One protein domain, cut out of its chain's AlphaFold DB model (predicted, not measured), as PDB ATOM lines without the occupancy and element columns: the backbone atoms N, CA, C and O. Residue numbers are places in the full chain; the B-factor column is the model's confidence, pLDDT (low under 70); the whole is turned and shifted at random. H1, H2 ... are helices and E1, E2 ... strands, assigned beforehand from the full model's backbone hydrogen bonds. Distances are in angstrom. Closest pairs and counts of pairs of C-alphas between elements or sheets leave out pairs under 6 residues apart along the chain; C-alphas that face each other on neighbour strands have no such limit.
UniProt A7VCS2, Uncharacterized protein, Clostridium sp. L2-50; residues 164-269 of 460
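Overview. This is residues 164 to 269 of the 460 residues of an uncharacterized protein of Clostridium sp. L2-50 (UniProt A7VCS2). A twisted, antiparallel sheet of five strands has two short helices, H1 and H2, at separate places over one face, and no named helix over the other. The long helix H3 runs past the sheet without being on it, side by side with H1, which lies between H3 and the sheet. The printed part has 106 residues, with three named helices and five named strands in the order H1 E1 E2 H2 E3 E4 E5 H3, and the class is mixed, helices and strands. The sheet's order is E2 E1 E3 E4 E5. The whole is compact, with a radius of gyration of the C-alphas of 14.6 A and spans of 42 by 36 by 20 A.

Along the chain. H1, residues 164 to 170, begins at C-alpha 164 (134.792, 126.031, 143.083) and is 10.1 A long. E1, residues 172 to 181, is 22.0 A long and bends by 61 degrees at residue 176. E2 is residues 187 to 191, 12.9 A, and H2 is residues 198 to 208, 14.9 A, beginning at C-alpha 198 (144.515, 124.686, 160.868). E3, residues 212 to 221, is 25.6 A long and bends by 60 degrees at residue 215. E4 is residues 227 to 233, 19.7 A, and E5 is residues 238 to 242, 12.7 A. H3, residues 247 to 268, is 31.3 A long and ends at C-alpha 268 (134.205, 130.413, 134.084).

Arrangement. E3, E4 and E5 form a meander, each strand the antiparallel neighbour of the one before. N 218 and O 230 of the hairpin E3 and E4 are 2.8 A apart, and N 240 and O 231 of the hairpin E4 and E5 are 2.7 A apart. E1 and E3 are antiparallel, with N 179 and O 215 at 2.8 A, and in the hairpin E1 and E2, N 188 and O 180 are at 2.8 A; these pairs are within hydrogen-bond range. E2, H2 and E3 make a split strand-helix-strand unit, two strands running the same way with E1 between them, and its crossover is right-handed. H2 is on the sheet at a height of 10.2 A, over E1 and only just over E2, where 3 of its 11 C-alphas fall. H1 is on the same face, and its closest C-alpha pair with E3 is Thr 170 and Ser 220, 5.6 A. H3, with residues 256 to 264 alone, touches H1, closest at the C-alphas of Ala 165 and Ile 261, 5.2 A, at a shallow tilt of 13 degrees, opposite ways. H3 and H2 are apart. In H1, H2 and H3 every O i to N i+4 pair is within hydrogen-bond range.

Size, cuts and confidence. The two C-alphas farthest apart, those of Asp 184 and Gln 248, are 43.7 A apart. The printed part has no cut and no long link; the link from E2 to H2 is short and the others are tight. The mean pLDDT of the printed part is 87.2, and no printed residue is under 70.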
ATOM      1  N   SER A 164     135.842 125.173 142.516       88.69
ATOM      2  CA  SER A 164     134.792 126.031 143.083       88.69
ATOM      3  C   SER A 164     133.427 125.334 143.169       88.69
ATOM      4  O   SER A 164     132.774 125.367 144.217       88.69
ATOM      5  N   ALA A 165     133.029 124.606 142.121       91.50
ATOM      6  CA  ALA A 165     131.802 123.811 142.125       91.50
ATOM      7  C   ALA A 165     131.850 122.672 143.148       91.50
ATOM      8  O   ALA A 165     130.868 122.439 143.851       91.50
ATOM      9  N   ILE A 166     132.980 121.966 143.265       89.12
ATOM     10  CA  ILE A 166     133.158 120.899 144.261       89.12
ATOM     11  C   ILE A 166     133.030 121.452 145.684       89.12
ATOM     12  O   ILE A 166     132.328 120.857 146.509       89.12
ATOM     13  N   ASP A 167     133.660 122.589 145.965       86.75
ATOM     14  CA  ASP A 167     133.614 123.231 147.279       86.75
ATOM     15  C   ASP A 167     132.168 123.642 147.632       86.75
ATOM     16  O   ASP A 167     131.674 123.318 148.717       86.75
ATOM     17  N   LYS A 168     131.428 124.224 146.676       89.94
ATOM     18  CA  LYS A 168     130.001 124.573 146.828       89.94
ATOM     19  C   LYS A 168     129.086 123.348 146.979       89.94
ATOM     20  O   LYS A 168     128.213 123.337 147.845       89.94
ATOM     21  N   CYS A 169     129.290 122.295 146.182       88.56
ATOM     22  CA  CYS A 169     128.482 121.067 146.227       88.56
ATOM     23  C   CYS A 169     128.651 120.296 147.540       88.56
ATOM     24  O   CYS A 169     127.725 119.636 148.018       88.56
ATOM     25  N   THR A 170     129.865 120.307 148.089       83.94
ATOM     26  CA  THR A 170     130.195 119.530 149.285       83.94
ATOM     27  C   THR A 170     129.740 120.228 150.560       83.94
ATOM     28  O   THR A 170     129.333 119.530 151.489       83.94
ATOM     29  N   ASN A 171     129.766 121.569 150.610       79.12
ATOM     30  CA  ASN A 171     129.439 122.352 151.810       79.12
ATOM     31  C   ASN A 171     130.078 121.721 153.065       79.12
ATOM     32  O   ASN A 171     129.409 121.303 154.022       79.12
ATOM     33  N   PHE A 172     131.383 121.469 152.957       80.75
ATOM     34  CA  PHE A 172     132.078 120.562 153.853       80.75
ATOM     35  C   PHE A 172     132.288 121.173 155.238       80.75
ATOM     36  O   PHE A 172     132.583 122.351 155.393       80.75
ATOM     37  N   LYS A 173     132.184 120.328 156.266       84.31
ATOM     38  CA  LYS A 173     132.547 120.671 157.648       84.31
ATOM     39  C   LYS A 173     134.052 120.591 157.868       84.31
ATOM     40  O   LYS A 173     134.599 121.342 158.662       84.31
ATOM     41  N   ALA A 174     134.698 119.639 157.198       83.88
ATOM     42  CA  ALA A 174     136.136 119.446 157.267       83.88
ATOM     43  C   ALA A 174     136.658 118.713 156.028       83.88
ATOM     44  O   ALA A 174     135.995 117.819 155.488       83.88
ATOM     45  N   ILE A 175     137.885 119.028 155.625       86.50
ATOM     46  CA  ILE A 175     138.635 118.261 154.628       86.50
ATOM     47  C   ILE A 175     139.307 117.097 155.357       86.50
ATOM     48  O   ILE A 175     140.080 117.319 156.279       86.50
ATOM     49  N   SER A 176     139.032 115.848 154.981       88.38
ATOM     50  CA  SER A 176     139.653 114.662 155.598       88.38
ATOM     51  C   SER A 176     140.838 114.119 154.805       88.38
ATOM     52  O   SER A 176     141.659 113.378 155.351       88.38
ATOM     53  N   ARG A 177     140.951 114.467 153.518       90.44
ATOM     54  CA  ARG A 177     142.082 114.083 152.668       90.44
ATOM     55  C   ARG A 177     142.264 115.049 151.506       90.44
ATOM     56  O   ARG A 177     141.282 115.426 150.879       90.44
ATOM     57  N   ILE A 178     143.512 115.323 151.146       88.25
ATOM     58  CA  ILE A 178     143.896 116.052 149.934       88.25
ATOM     59  C   ILE A 178     145.077 115.356 149.249       88.25
ATOM     60  O   ILE A 178     145.922 114.740 149.908       88.25
ATOM     61  N   VAL A 179     145.117 115.416 147.919       87.88
ATOM     62  CA  VAL A 179     146.201 114.883 147.090       87.88
ATOM     63  C   VAL A 179     146.709 115.984 146.171       87.88
ATOM     64  O   VAL A 179     146.063 116.338 145.182       87.88
ATOM     65  N   LEU A 180     147.904 116.469 146.483       86.06
ATOM     66  CA  LEU A 180     148.605 117.503 145.736       86.06
ATOM     67  C   LEU A 180     149.602 116.857 144.779       86.06
ATOM     68  O   LEU A 180     150.340 115.950 145.174       86.06
ATOM     69  N   GLN A 181     149.652 117.332 143.541       84.19
ATOM     70  CA  GLN A 181     150.599 116.872 142.533       84.19
ATOM     71  C   GLN A 181     151.495 118.026 142.081       84.19
ATOM     72  O   GLN A 181     150.985 119.092 141.739       84.19
ATOM     73  N   GLY A 182     152.812 117.819 142.087       81.00
ATOM     74  CA  GLY A 182     153.759 118.787 141.533       81.00
ATOM     75  C   GLY A 182     154.041 118.578 140.046       81.00
ATOM     76  O   GLY A 182     153.472 117.687 139.401       81.00
ATOM     77  N   LYS A 183     154.894 119.444 139.490       76.88
ATOM     78  CA  LYS A 183     155.152 119.555 138.042       76.88
ATOM     79  C   LYS A 183     155.787 118.297 137.443       76.88
ATOM     80  O   LYS A 183     155.431 117.914 136.326       76.88
ATOM     81  N   ASP A 184     156.638 117.615 138.207       77.81
ATOM     82  CA  ASP A 184     157.309 116.375 137.791       77.81
ATOM     83  C   ASP A 184     156.442 115.130 138.033       77.81
ATOM     84  O   ASP A 184     156.799 113.998 137.700       77.81
ATOM     85  N   GLY A 185     155.237 115.341 138.564       77.12
ATOM     86  CA  GLY A 185     154.226 114.325 138.780       77.12
ATOM     87  C   GLY A 185     154.293 113.648 140.145       77.12
ATOM     88  O   GLY A 185     153.483 112.751 140.407       77.12
ATOM     89  N   GLU A 186     155.191 114.092 141.020       85.50
ATOM     90  CA  GLU A 186     155.267 113.681 142.411       85.50
ATOM     91  C   GLU A 186     153.966 114.009 143.155       85.50
ATOM     92  O   GLU A 186     153.310 115.021 142.896       85.50
ATOM     93  N   LYS A 187     153.566 113.133 144.083       88.62
ATOM     94  CA  LYS A 187     152.306 113.257 144.827       88.62
ATOM     95  C   LYS A 187     152.573 113.415 146.315       88.62
ATOM     96  O   LYS A 187     153.263 112.588 146.903       88.62
ATOM     97  N   THR A 188     151.941 114.410 146.926       87.25
ATOM     98  CA  THR A 188     151.844 114.550 148.383       87.25
ATOM     99  C   THR A 188     150.409 114.297 148.808       87.25
ATOM    100  O   THR A 188     149.475 114.872 148.252       87.25
ATOM    101  N   ILE A 189     150.232 113.417 149.789       88.50
ATOM    102  CA  ILE A 189     148.923 113.062 150.335       88.50
ATOM    103  C   ILE A 189     148.904 113.481 151.796       88.50
ATOM    104  O   ILE A 189     149.722 113.003 152.580       88.50
ATOM    105  N   VAL A 190     147.937 114.316 152.164       86.44
ATOM    106  CA  VAL A 190     147.643 114.641 153.564       86.44
ATOM    107  C   VAL A 190     146.271 114.067 153.886       86.44
ATOM    108  O   VAL A 190     145.325 114.253 153.123       86.44
ATOM    109  N   SER A 191     146.159 113.298 154.970       88.69
ATOM    110  CA  SER A 191     144.919 112.608 155.338       88.69
ATOM    111  C   SER A 191     144.760 112.539 156.849       88.69
ATOM    112  O   SER A 191     145.683 112.135 157.553       88.69
ATOM    113  N   ARG A 192     143.562 112.865 157.343       86.81
ATOM    114  CA  ARG A 192     143.191 112.784 158.757       86.81
ATOM    115  C   ARG A 192     141.707 112.455 158.902       86.81
ATOM    116  O   ARG A 192     140.849 113.166 158.391       86.81
ATOM    117  N   ALA A 193     141.400 111.372 159.618       78.62
ATOM    118  CA  ALA A 193     140.040 110.829 159.714       78.62
ATOM    119  C   ALA A 193     139.020 111.810 160.326       78.62
ATOM    120  O   ALA A 193     137.865 111.807 159.917       78.62
ATOM    121  N   GLY A 194     139.451 112.654 161.271       78.44
ATOM    122  CA  GLY A 194     138.610 113.670 161.916       78.44
ATOM    123  C   GLY A 194     138.605 115.039 161.229       78.44
ATOM    124  O   GLY A 194     138.058 115.975 161.794       78.44
ATOM    125  N   GLY A 195     139.229 115.166 160.054       86.12
ATOM    126  CA  GLY A 195     139.488 116.458 159.421       86.12
ATOM    127  C   GLY A 195     140.914 116.960 159.658       86.12
ATOM    128  O   GLY A 195     141.521 116.669 160.688       86.12
ATOM    129  N   ILE A 196     141.454 117.660 158.666       87.06
ATOM    130  CA  ILE A 196     142.744 118.360 158.668       87.06
ATOM    131  C   ILE A 196     142.655 119.552 159.639       87.06
ATOM    132  O   ILE A 196     141.610 120.194 159.715       87.06
ATOM    133  N   THR A 197     143.709 119.809 160.424       87.25
ATOM    134  CA  THR A 197     143.750 120.965 161.349       87.25
ATOM    135  C   THR A 197     144.247 122.231 160.673       87.25
ATOM    136  O   THR A 197     144.822 122.167 159.592       87.25
ATOM    137  N   ILE A 198     144.082 123.370 161.349       85.62
ATOM    138  CA  ILE A 198     144.515 124.686 160.868       85.62
ATOM    139  C   ILE A 198     146.016 124.690 160.538       85.62
ATOM    140  O   ILE A 198     146.391 125.115 159.455       85.62
ATOM    141  N   GLU A 199     146.876 124.115 161.387       86.81
ATOM    142  CA  GLU A 199     148.327 124.082 161.119       86.81
ATOM    143  C   GLU A 199     148.664 123.223 159.890       86.81
ATOM    144  O   GLU A 199     149.615 123.481 159.156       86.81
ATOM    145  N   GLN A 200     147.877 122.167 159.657       86.12
ATOM    146  CA  GLN A 200     148.025 121.335 158.468       86.12
ATOM    147  C   GLN A 200     147.502 122.056 157.219       86.12
ATOM    148  O   GLN A 200     148.042 121.838 156.140       86.12
ATOM    149  N   GLU A 201     146.471 122.889 157.353       86.19
ATOM    150  CA  GLU A 201     145.919 123.713 156.279       86.19
ATOM    151  C   GLU A 201     146.894 124.820 155.860       86.19
ATOM    152  O   GLU A 201     147.177 124.944 154.671       86.19
ATOM    153  N   GLU A 202     147.526 125.507 156.816       86.88
ATOM    154  CA  GLU A 202     148.603 126.478 156.559       86.88
ATOM    155  C   GLU A 202     149.775 125.840 155.791       86.88
ATOM    156  O   GLU A 202     150.286 126.396 154.814       86.88
ATOM    157  N   GLU A 203     150.180 124.631 156.188       85.44
ATOM    158  CA  GLU A 203     151.226 123.884 155.487       85.44
ATOM    159  C   GLU A 203     150.774 123.432 154.088       85.44
ATOM    160  O   GLU A 203     151.553 123.479 153.134       85.44
ATOM    161  N   ILE A 204     149.512 123.025 153.929       86.50
ATOM    162  CA  ILE A 204     148.929 122.695 152.622       86.50
ATOM    163  C   ILE A 204     148.936 123.919 151.706       86.50
ATOM    164  O   ILE A 204     149.299 123.779 150.538       86.50
ATOM    165  N   ASP A 205     148.577 125.097 152.209       85.62
ATOM    166  CA  ASP A 205     148.573 126.340 151.438       85.62
ATOM    167  C   ASP A 205     149.982 126.743 151.007       85.62
ATOM    168  O   ASP A 205     150.192 127.096 149.844       85.62
ATOM    169  N   ARG A 206     150.983 126.553 151.874       85.69
ATOM    170  CA  ARG A 206     152.390 126.711 151.488       85.69
ATOM    171  C   ARG A 206     152.785 125.768 150.347       85.69
ATOM    172  O   ARG A 206     153.459 126.195 149.413       85.69
ATOM    173  N   ILE A 207     152.366 124.500 150.398       83.69
ATOM    174  CA  ILE A 207     152.673 123.495 149.363       83.69
ATOM    175  C   ILE A 207     151.904 123.771 148.056       83.69
ATOM    176  O   ILE A 207     152.413 123.483 146.970       83.69
ATOM    177  N   ARG A 208     150.687 124.328 148.132       83.06
ATOM    178  CA  ARG A 208     149.841 124.670 146.971       83.06
ATOM    179  C   ARG A 208     150.468 125.716 146.050       83.06
ATOM    180  O   ARG A 208     150.097 125.750 144.882       83.06
ATOM    181  N   ASN A 209     151.434 126.505 146.522       79.06
ATOM    182  CA  ASN A 209     152.145 127.475 145.680       79.06
ATOM    183  C   ASN A 209     152.784 126.832 144.436       79.06
ATOM    184  O   ASN A 209     152.771 127.437 143.368       79.06
ATOM    185  N   ASP A 210     153.268 125.590 144.549       79.62
ATOM    186  CA  ASP A 210     153.941 124.876 143.456       79.62
ATOM    187  C   ASP A 210     153.197 123.613 142.991       79.62
ATOM    188  O   ASP A 210     153.701 122.858 142.151       79.62
ATOM    189  N   ARG A 211     152.011 123.333 143.549       82.31
ATOM    190  CA  ARG A 211     151.304 122.060 143.344       82.31
ATOM    191  C   ARG A 211     149.814 122.232 143.122       82.31
ATOM    192  O   ARG A 211     149.161 123.078 143.719       82.31
ATOM    193  N   MET A 212     149.256 121.335 142.316       79.06
ATOM    194  CA  MET A 212     147.839 121.327 141.975       79.06
ATOM    195  C   MET A 212     147.067 120.292 142.786       79.06
ATOM    196  O   MET A 212     147.548 119.184 143.036       79.06
ATOM    197  N   ASP A 213     145.838 120.639 143.152       79.62
ATOM    198  CA  ASP A 213     144.913 119.723 143.806       79.62
ATOM    199  C   ASP A 213     144.285 118.774 142.780       79.62
ATOM    200  O   ASP A 213     143.754 119.204 141.757       79.62
ATOM    201  N   THR A 214     144.381 117.467 143.018       79.56
ATOM    202  CA  THR A 214     143.947 116.452 142.040       79.56
ATOM    203  C   THR A 214     142.810 115.576 142.540       79.56
ATOM    204  O   THR A 214     142.061 115.008 141.739       79.56
ATOM    205  N   SER A 215     142.690 115.422 143.856       84.69
ATOM    206  CA  SER A 215     141.617 114.665 144.490       84.69
ATOM    207  C   SER A 215     141.593 114.947 145.982       84.69
ATOM    208  O   SER A 215     142.626 115.210 146.596       84.69
ATOM    209  N   GLY A 216     140.430 114.765 146.588       87.81
ATOM    210  CA  GLY A 216     140.278 114.935 148.021       87.81
ATOM    211  C   GLY A 216     139.067 114.209 148.572       87.81
ATOM    212  O   GLY A 216     138.349 113.487 147.874       87.81
ATOM    213  N   SER A 217     138.905 114.312 149.880       90.62
ATOM    214  CA  SER A 217     137.783 113.756 150.622       90.62
ATOM    215  C   SER A 217     137.326 114.777 151.647       90.62
ATOM    216  O   SER A 217     138.139 115.345 152.373       90.62
ATOM    217  N   PHE A 218     136.020 114.973 151.705       91.00
ATOM    218  CA  PHE A 218     135.353 115.970 152.514       91.00
ATOM    219  C   PHE A 218     134.341 115.290 153.420       91.00
ATOM    220  O   PHE A 218     133.611 114.399 152.988       91.00
ATOM    221  N   ILE A 219     134.281 115.719 154.674       89.56
ATOM    222  CA  ILE A 219     133.199 115.368 155.590       89.56
ATOM    223  C   ILE A 219     132.107 116.408 155.373       89.56
ATOM    224  O   ILE A 219     132.307 117.590 155.642       89.56
ATOM    225  N   SER A 220     130.982 115.988 154.806       89.94
ATOM    226  CA  SER A 220     129.958 116.879 154.256       89.94
ATOM    227  C   SER A 220     128.595 116.592 154.864       89.94
ATOM    228  O   SER A 220     128.246 115.433 155.107       89.94
ATOM    229  N   SER A 221     127.807 117.642 155.087       89.56
ATOM    230  CA  SER A 221     126.410 117.494 155.511       89.56
ATOM    231  C   SER A 221     125.534 117.336 154.268       89.56
ATOM    232  O   SER A 221     125.383 118.278 153.502       89.56
ATOM    233  N   ILE A 222     124.963 116.148 154.059       88.75
ATOM    234  CA  ILE A 222     124.019 115.875 152.961       88.75
ATOM    235  C   ILE A 222     122.636 116.448 153.295       88.75
ATOM    236  O   ILE A 222     121.943 116.984 152.438       88.75
ATOM    237  N   THR A 223     122.236 116.337 154.562       86.69
ATOM    238  CA  THR A 223     121.066 117.005 155.154       86.69
ATOM    239  C   THR A 223     121.438 117.476 156.565       86.69
ATOM    240  O   THR A 223     122.564 117.231 157.004       86.69
ATOM    241  N   SER A 224     120.511 118.099 157.305       82.81
ATOM    242  CA  SER A 224     120.739 118.468 158.715       82.81
ATOM    243  C   SER A 224     121.148 117.275 159.590       82.81
ATOM    244  O   SER A 224     121.919 117.442 160.531       82.81
ATOM    245  N   ASP A 225     120.682 116.072 159.239       85.75
ATOM    246  CA  ASP A 225     120.786 114.876 160.084       85.75
ATOM    247  C   ASP A 225     121.694 113.790 159.475       85.75
ATOM    248  O   ASP A 225     121.940 112.745 160.085       85.75
ATOM    249  N   ILE A 226     122.180 113.993 158.245       86.94
ATOM    250  CA  ILE A 226     122.959 112.999 157.499       86.94
ATOM    251  C   ILE A 226     124.284 113.612 157.063       86.94
ATOM    252  O   ILE A 226     124.330 114.417 156.140       86.94
ATOM    253  N   GLU A 227     125.376 113.132 157.650       89.38
ATOM    254  CA  GLU A 227     126.738 113.423 157.187       89.38
ATOM    255  C   GLU A 227     127.296 112.277 156.349       89.38
ATOM    256  O   GLU A 227     127.104 111.120 156.717       89.38
ATOM    257  N   ALA A 228     128.013 112.569 155.269       90.69
ATOM    258  CA  ALA A 228     128.697 111.574 154.448       90.69
ATOM    259  C   ALA A 228     130.118 112.028 154.104       90.69
ATOM    260  O   ALA A 228     130.440 113.214 154.146       90.69
ATOM    261  N   THR A 229     130.974 111.072 153.735       91.75
ATOM    262  CA  THR A 229     132.253 111.410 153.104       91.75
ATOM    263  C   THR A 229     132.038 111.566 151.604       91.75
ATOM    264  O   THR A 229     131.678 110.599 150.932       91.75
ATOM    265  N   ILE A 230     132.285 112.762 151.077       93.06
ATOM    266  CA  ILE A 230     132.281 113.035 149.640       93.06
ATOM    267  C   ILE A 230     133.725 113.020 149.156       93.06
ATOM    268  O   ILE A 230     134.580 113.714 149.697       93.06
ATOM    269  N   LYS A 231     134.025 112.208 148.149       92.06
ATOM    270  CA  LYS A 231     135.326 112.183 147.484       92.06
ATOM    271  C   LYS A 231     135.198 112.782 146.109       92.06
ATOM    272  O   LYS A 231     134.224 112.510 145.422       92.06
ATOM    273  N   TYR A 232     136.217 113.502 145.681       89.81
ATOM    274  CA  TYR A 232     136.285 114.004 144.320       89.81
ATOM    275  C   TYR A 232     137.610 113.610 143.679       89.81
ATOM    276  O   TYR A 232     138.622 113.414 144.360       89.81
ATOM    277  N   ASN A 233     137.596 113.488 142.358       83.94
ATOM    278  CA  ASN A 233     138.789 113.298 141.551       83.94
ATOM    279  C   ASN A 233     138.679 114.166 140.299       83.94
ATOM    280  O   ASN A 233     137.838 113.898 139.439       83.94
ATOM    281  N   VAL A 234     139.554 115.168 140.190       77.25
ATOM    282  CA  VAL A 234     139.540 116.152 139.097       77.25
ATOM    283  C   VAL A 234     139.868 115.502 137.755       77.25
ATOM    284  O   VAL A 234     139.290 115.841 136.726       77.25
ATOM    285  N   ARG A 235     140.764 114.506 137.743       72.38
ATOM    286  CA  ARG A 235     141.139 113.807 136.505       72.38
ATOM    287  C   ARG A 235     139.981 113.000 135.933       72.38
ATOM    288  O   ARG A 235     139.791 113.013 134.719       72.38
ATOM    289  N   ASN A 236     139.240 112.325 136.808       78.25
ATOM    290  CA  ASN A 236     138.138 111.444 136.434       78.25
ATOM    291  C   ASN A 236     136.781 112.163 136.432       78.25
ATOM    292  O   ASN A 236     135.783 111.487 136.225       78.25
ATOM    293  N   GLY A 237     136.709 113.463 136.757       84.50
ATOM    294  CA  GLY A 237     135.454 114.230 136.826       84.50
ATOM    295  C   GLY A 237     134.360 113.575 137.678       84.50
ATOM    296  O   GLY A 237     133.179 113.683 137.362       84.50
ATOM    297  N   SER A 238     134.746 112.809 138.704       89.94
ATOM    298  CA  SER A 238     133.828 111.947 139.458       89.94
ATOM    299  C   SER A 238     133.713 112.389 140.907       89.94
ATOM    300  O   SER A 238     134.715 112.717 141.551       89.94
ATOM    301  N   ILE A 239     132.483 112.355 141.417       93.25
ATOM    302  CA  ILE A 239     132.148 112.656 142.806       93.25
ATOM    303  C   ILE A 239     131.587 111.386 143.445       93.25
ATOM    304  O   ILE A 239     130.544 110.875 143.054       93.25
ATOM    305  N   GLY A 240     132.305 110.826 144.411       93.06
ATOM    306  CA  GLY A 240     131.904 109.631 145.144       93.06
ATOM    307  C   GLY A 240     131.286 109.982 146.491       93.06
ATOM    308  O   GLY A 240     131.946 110.612 147.309       93.06
ATOM    309  N   ILE A 241     130.078 109.508 146.775       93.94
ATOM    310  CA  ILE A 241     129.437 109.653 148.085       93.94
ATOM    311  C   ILE A 241     129.557 108.323 148.828       93.94
ATOM    312  O   ILE A 241     129.081 107.290 148.355       93.94
ATOM    313  N   TYR A 242     130.222 108.343 149.981       92.12
ATOM    314  CA  TYR A 242     130.516 107.164 150.799       92.12
ATOM    315  C   TYR A 242     129.551 107.097 151.982       92.12
ATOM    316  O   TYR A 242     129.917 107.389 153.124       92.12
ATOM    317  N   LYS A 243     128.295 106.770 151.679       89.69
ATOM    318  CA  LYS A 243     127.252 106.419 152.641       89.69
ATOM    319  C   LYS A 243     126.089 105.753 151.913       89.69
ATOM    320  O   LYS A 243     125.836 106.069 150.754       89.69
ATOM    321  N   HIS A 244     125.346 104.896 152.609       88.44
ATOM    322  CA  HIS A 244     123.994 104.549 152.173       88.44
ATOM    323  C   HIS A 244     123.119 105.805 152.201       88.44
ATOM    324  O   HIS A 244     123.225 106.593 153.138       88.44
ATOM    325  N   LEU A 245     122.296 106.017 151.178       89.88
ATOM    326  CA  LEU A 245     121.378 107.150 151.078       89.88
ATOM    327  C   LEU A 245     120.041 106.673 150.497       89.88
ATOM    328  O   LEU A 245     120.078 105.998 149.465       89.88
ATOM    329  N   PRO A 246     118.883 107.053 151.086       90.50
ATOM    330  CA  PRO A 246     117.600 106.934 150.417       90.50
ATOM    331  C   PRO A 246     117.669 107.555 149.028       90.50
ATOM    332  O   PRO A 246     118.249 108.637 148.875       90.50
ATOM    333  N   ALA A 247     117.030 106.924 148.041       89.81
ATOM    334  CA  ALA A 247     117.052 107.404 146.661       89.81
ATOM    335  C   ALA A 247     116.627 108.877 146.562       89.81
ATOM    336  O   ALA A 247     117.306 109.676 145.927       89.81
ATOM    337  N   GLN A 248     115.573 109.270 147.288       90.38
ATOM    338  CA  GLN A 248     115.089 110.654 147.314       90.38
ATOM    339  C   GLN A 248     116.142 111.654 147.823       90.38
ATOM    340  O   GLN A 248     116.257 112.754 147.286       90.38
ATOM    341  N   VAL A 249     116.920 111.285 148.847       93.31
ATOM    342  CA  VAL A 249     117.979 112.146 149.400       93.31
ATOM    343  C   VAL A 249     119.144 112.244 148.419       93.31
ATOM    344  O   VAL A 249     119.636 113.340 148.162       93.31
ATOM    345  N   LEU A 250     119.559 111.111 147.846       93.19
ATOM    346  CA  LEU A 250     120.624 111.054 146.847       93.19
ATOM    347  C   LEU A 250     120.279 111.885 145.606       93.19
ATOM    348  O   LEU A 250     121.119 112.637 145.114       93.19
ATOM    349  N   PHE A 251     119.050 111.766 145.112       93.25
ATOM    350  CA  PHE A 251     118.586 112.482 143.929       93.25
ATOM    351  C   PHE A 251     118.495 113.978 144.207       93.25
ATOM    352  O   PHE A 251     119.103 114.755 143.483       93.25
ATOM    353  N   LYS A 252     117.876 114.395 145.315       93.38
ATOM    354  CA  LYS A 252     117.828 115.818 145.679       93.38
ATOM    355  C   LYS A 252     119.225 116.440 145.817       93.38
ATOM    356  O   LYS A 252     119.444 117.568 145.386       93.38
ATOM    357  N   TRP A 253     120.179 115.711 146.399       93.81
ATOM    358  CA  TRP A 253     121.569 116.170 146.468       93.81
ATOM    359  C   TRP A 253     122.200 116.281 145.071       93.81
ATOM    360  O   TRP A 253     122.847 117.280 144.773       93.81
ATOM    361  N   SER A 254     121.976 115.287 144.205       93.62
ATOM    362  CA  SER A 254     122.535 115.251 142.844       93.62
ATOM    363  C   SER A 254     121.973 116.361 141.953       93.62
ATOM    364  O   SER A 254     122.714 116.941 141.173       93.62
ATOM    365  N   GLU A 255     120.687 116.684 142.092       93.44
ATOM    366  CA  GLU A 255     120.018 117.781 141.381       93.44
ATOM    367  C   GLU A 255     120.650 119.132 141.721       93.44
ATOM    368  O   GLU A 255     121.053 119.869 140.823       93.44
ATOM    369  N   ASN A 256     120.838 119.410 143.015       93.31
ATOM    370  CA  ASN A 256     121.530 120.619 143.461       93.31
ATOM    371  C   ASN A 256     122.986 120.660 142.966       93.31
ATOM    372  O   ASN A 256     123.456 121.690 142.493       93.31
ATOM    373  N   ALA A 257     123.694 119.528 143.036       93.62
ATOM    374  CA  ALA A 257     125.077 119.446 142.582       93.62
ATOM    375  C   ALA A 257     125.214 119.718 141.075       93.62
ATOM    376  O   ALA A 257     126.119 120.439 140.675       93.62
ATOM    377  N   ILE A 258     124.313 119.189 140.238       93.88
ATOM    378  CA  ILE A 258     124.304 119.479 138.794       93.88
ATOM    379  C   ILE A 258     124.104 120.973 138.552       93.88
ATOM    380  O   ILE A 258     124.881 121.552 137.799       93.88
ATOM    381  N   GLY A 259     123.117 121.592 139.210       93.38
ATOM    382  CA  GLY A 259     122.851 123.027 139.072       93.38
ATOM    383  C   GLY A 259     124.084 123.876 139.383       93.38
ATOM    384  O   GLY A 259     124.506 124.665 138.545       93.38
ATOM    385  N   ILE A 260     124.724 123.625 140.531       94.50
ATOM    386  CA  ILE A 260     125.965 124.306 140.937       94.50
ATOM    387  C   ILE A 260     127.083 124.082 139.911       94.50
ATOM    388  O   ILE A 260     127.787 125.018 139.552       94.50
ATOM    389  N   ILE A 261     127.282 122.847 139.440       93.00
ATOM    390  CA  ILE A 261     128.359 122.540 138.486       93.00
ATOM    391  C   ILE A 261     128.158 123.289 137.169       93.00
ATOM    392  O   ILE A 261     129.121 123.840 136.645       93.00
ATOM    393  N   LEU A 262     126.936 123.300 136.635       91.50
ATOM    394  CA  LEU A 262     126.631 123.987 135.381       91.50
ATOM    395  C   LEU A 262     126.756 125.510 135.531       91.50
ATOM    396  O   LEU A 262     127.354 126.147 134.669       91.50
ATOM    397  N   GLU A 263     126.280 126.075 136.643       92.50
ATOM    398  CA  GLU A 263     126.429 127.501 136.957       92.50
ATOM    399  C   GLU A 263     127.905 127.915 137.042       92.50
ATOM    400  O   GLU A 263     128.314 128.897 136.427       92.50
ATOM    401  N   GLU A 264     128.744 127.144 137.740       92.00
ATOM    402  CA  GLU A 264     130.173 127.461 137.840       92.00
ATOM    403  C   GLU A 264     130.903 127.318 136.502       92.00
ATOM    404  O   GLU A 264     131.823 128.082 136.226       92.00
ATOM    405  N   ILE A 265     130.501 126.369 135.651       88.25
ATOM    406  CA  ILE A 265     131.042 126.266 134.287       88.25
ATOM    407  C   ILE A 265     130.697 127.518 133.478       88.25
ATOM    408  O   ILE A 265     131.555 128.019 132.753       88.25
ATOM    409  N   GLU A 266     129.477 128.039 133.619       86.56
ATOM    410  CA  GLU A 266     129.069 129.280 132.962       86.56
ATOM    411  C   GLU A 266     129.863 130.480 133.490       86.56
ATOM    412  O   GLU A 266     130.397 131.254 132.700       86.56
ATOM    413  N   ASN A 267     130.044 130.581 134.810       89.62
ATOM    414  CA  ASN A 267     130.820 131.649 135.454       89.62
ATOM    415  C   ASN A 267     132.301 131.668 135.031       89.62
ATOM    416  O   ASN A 267     132.949 132.719 135.075       89.62
ATOM    417  N   LEU A 268     132.845 130.519 134.615       86.94
ATOM    418  CA  LEU A 268     134.205 130.413 134.084       86.94
ATOM    419  C   LEU A 268     134.334 130.876 132.633       86.94
ATOM    420  O   LEU A 268     135.452 131.151 132.183       86.94
ATOM    421  N   LYS A 269     133.237 130.977 131.876       81.81
ATOM    422  CA  LYS A 269     133.307 131.496 130.508       81.81
ATOM    423  C   LYS A 269     133.763 132.954 130.538       81.81
ATOM    424  O   LYS A 269     133.235 133.784 131.265       81.81
TER     425      LYS A 269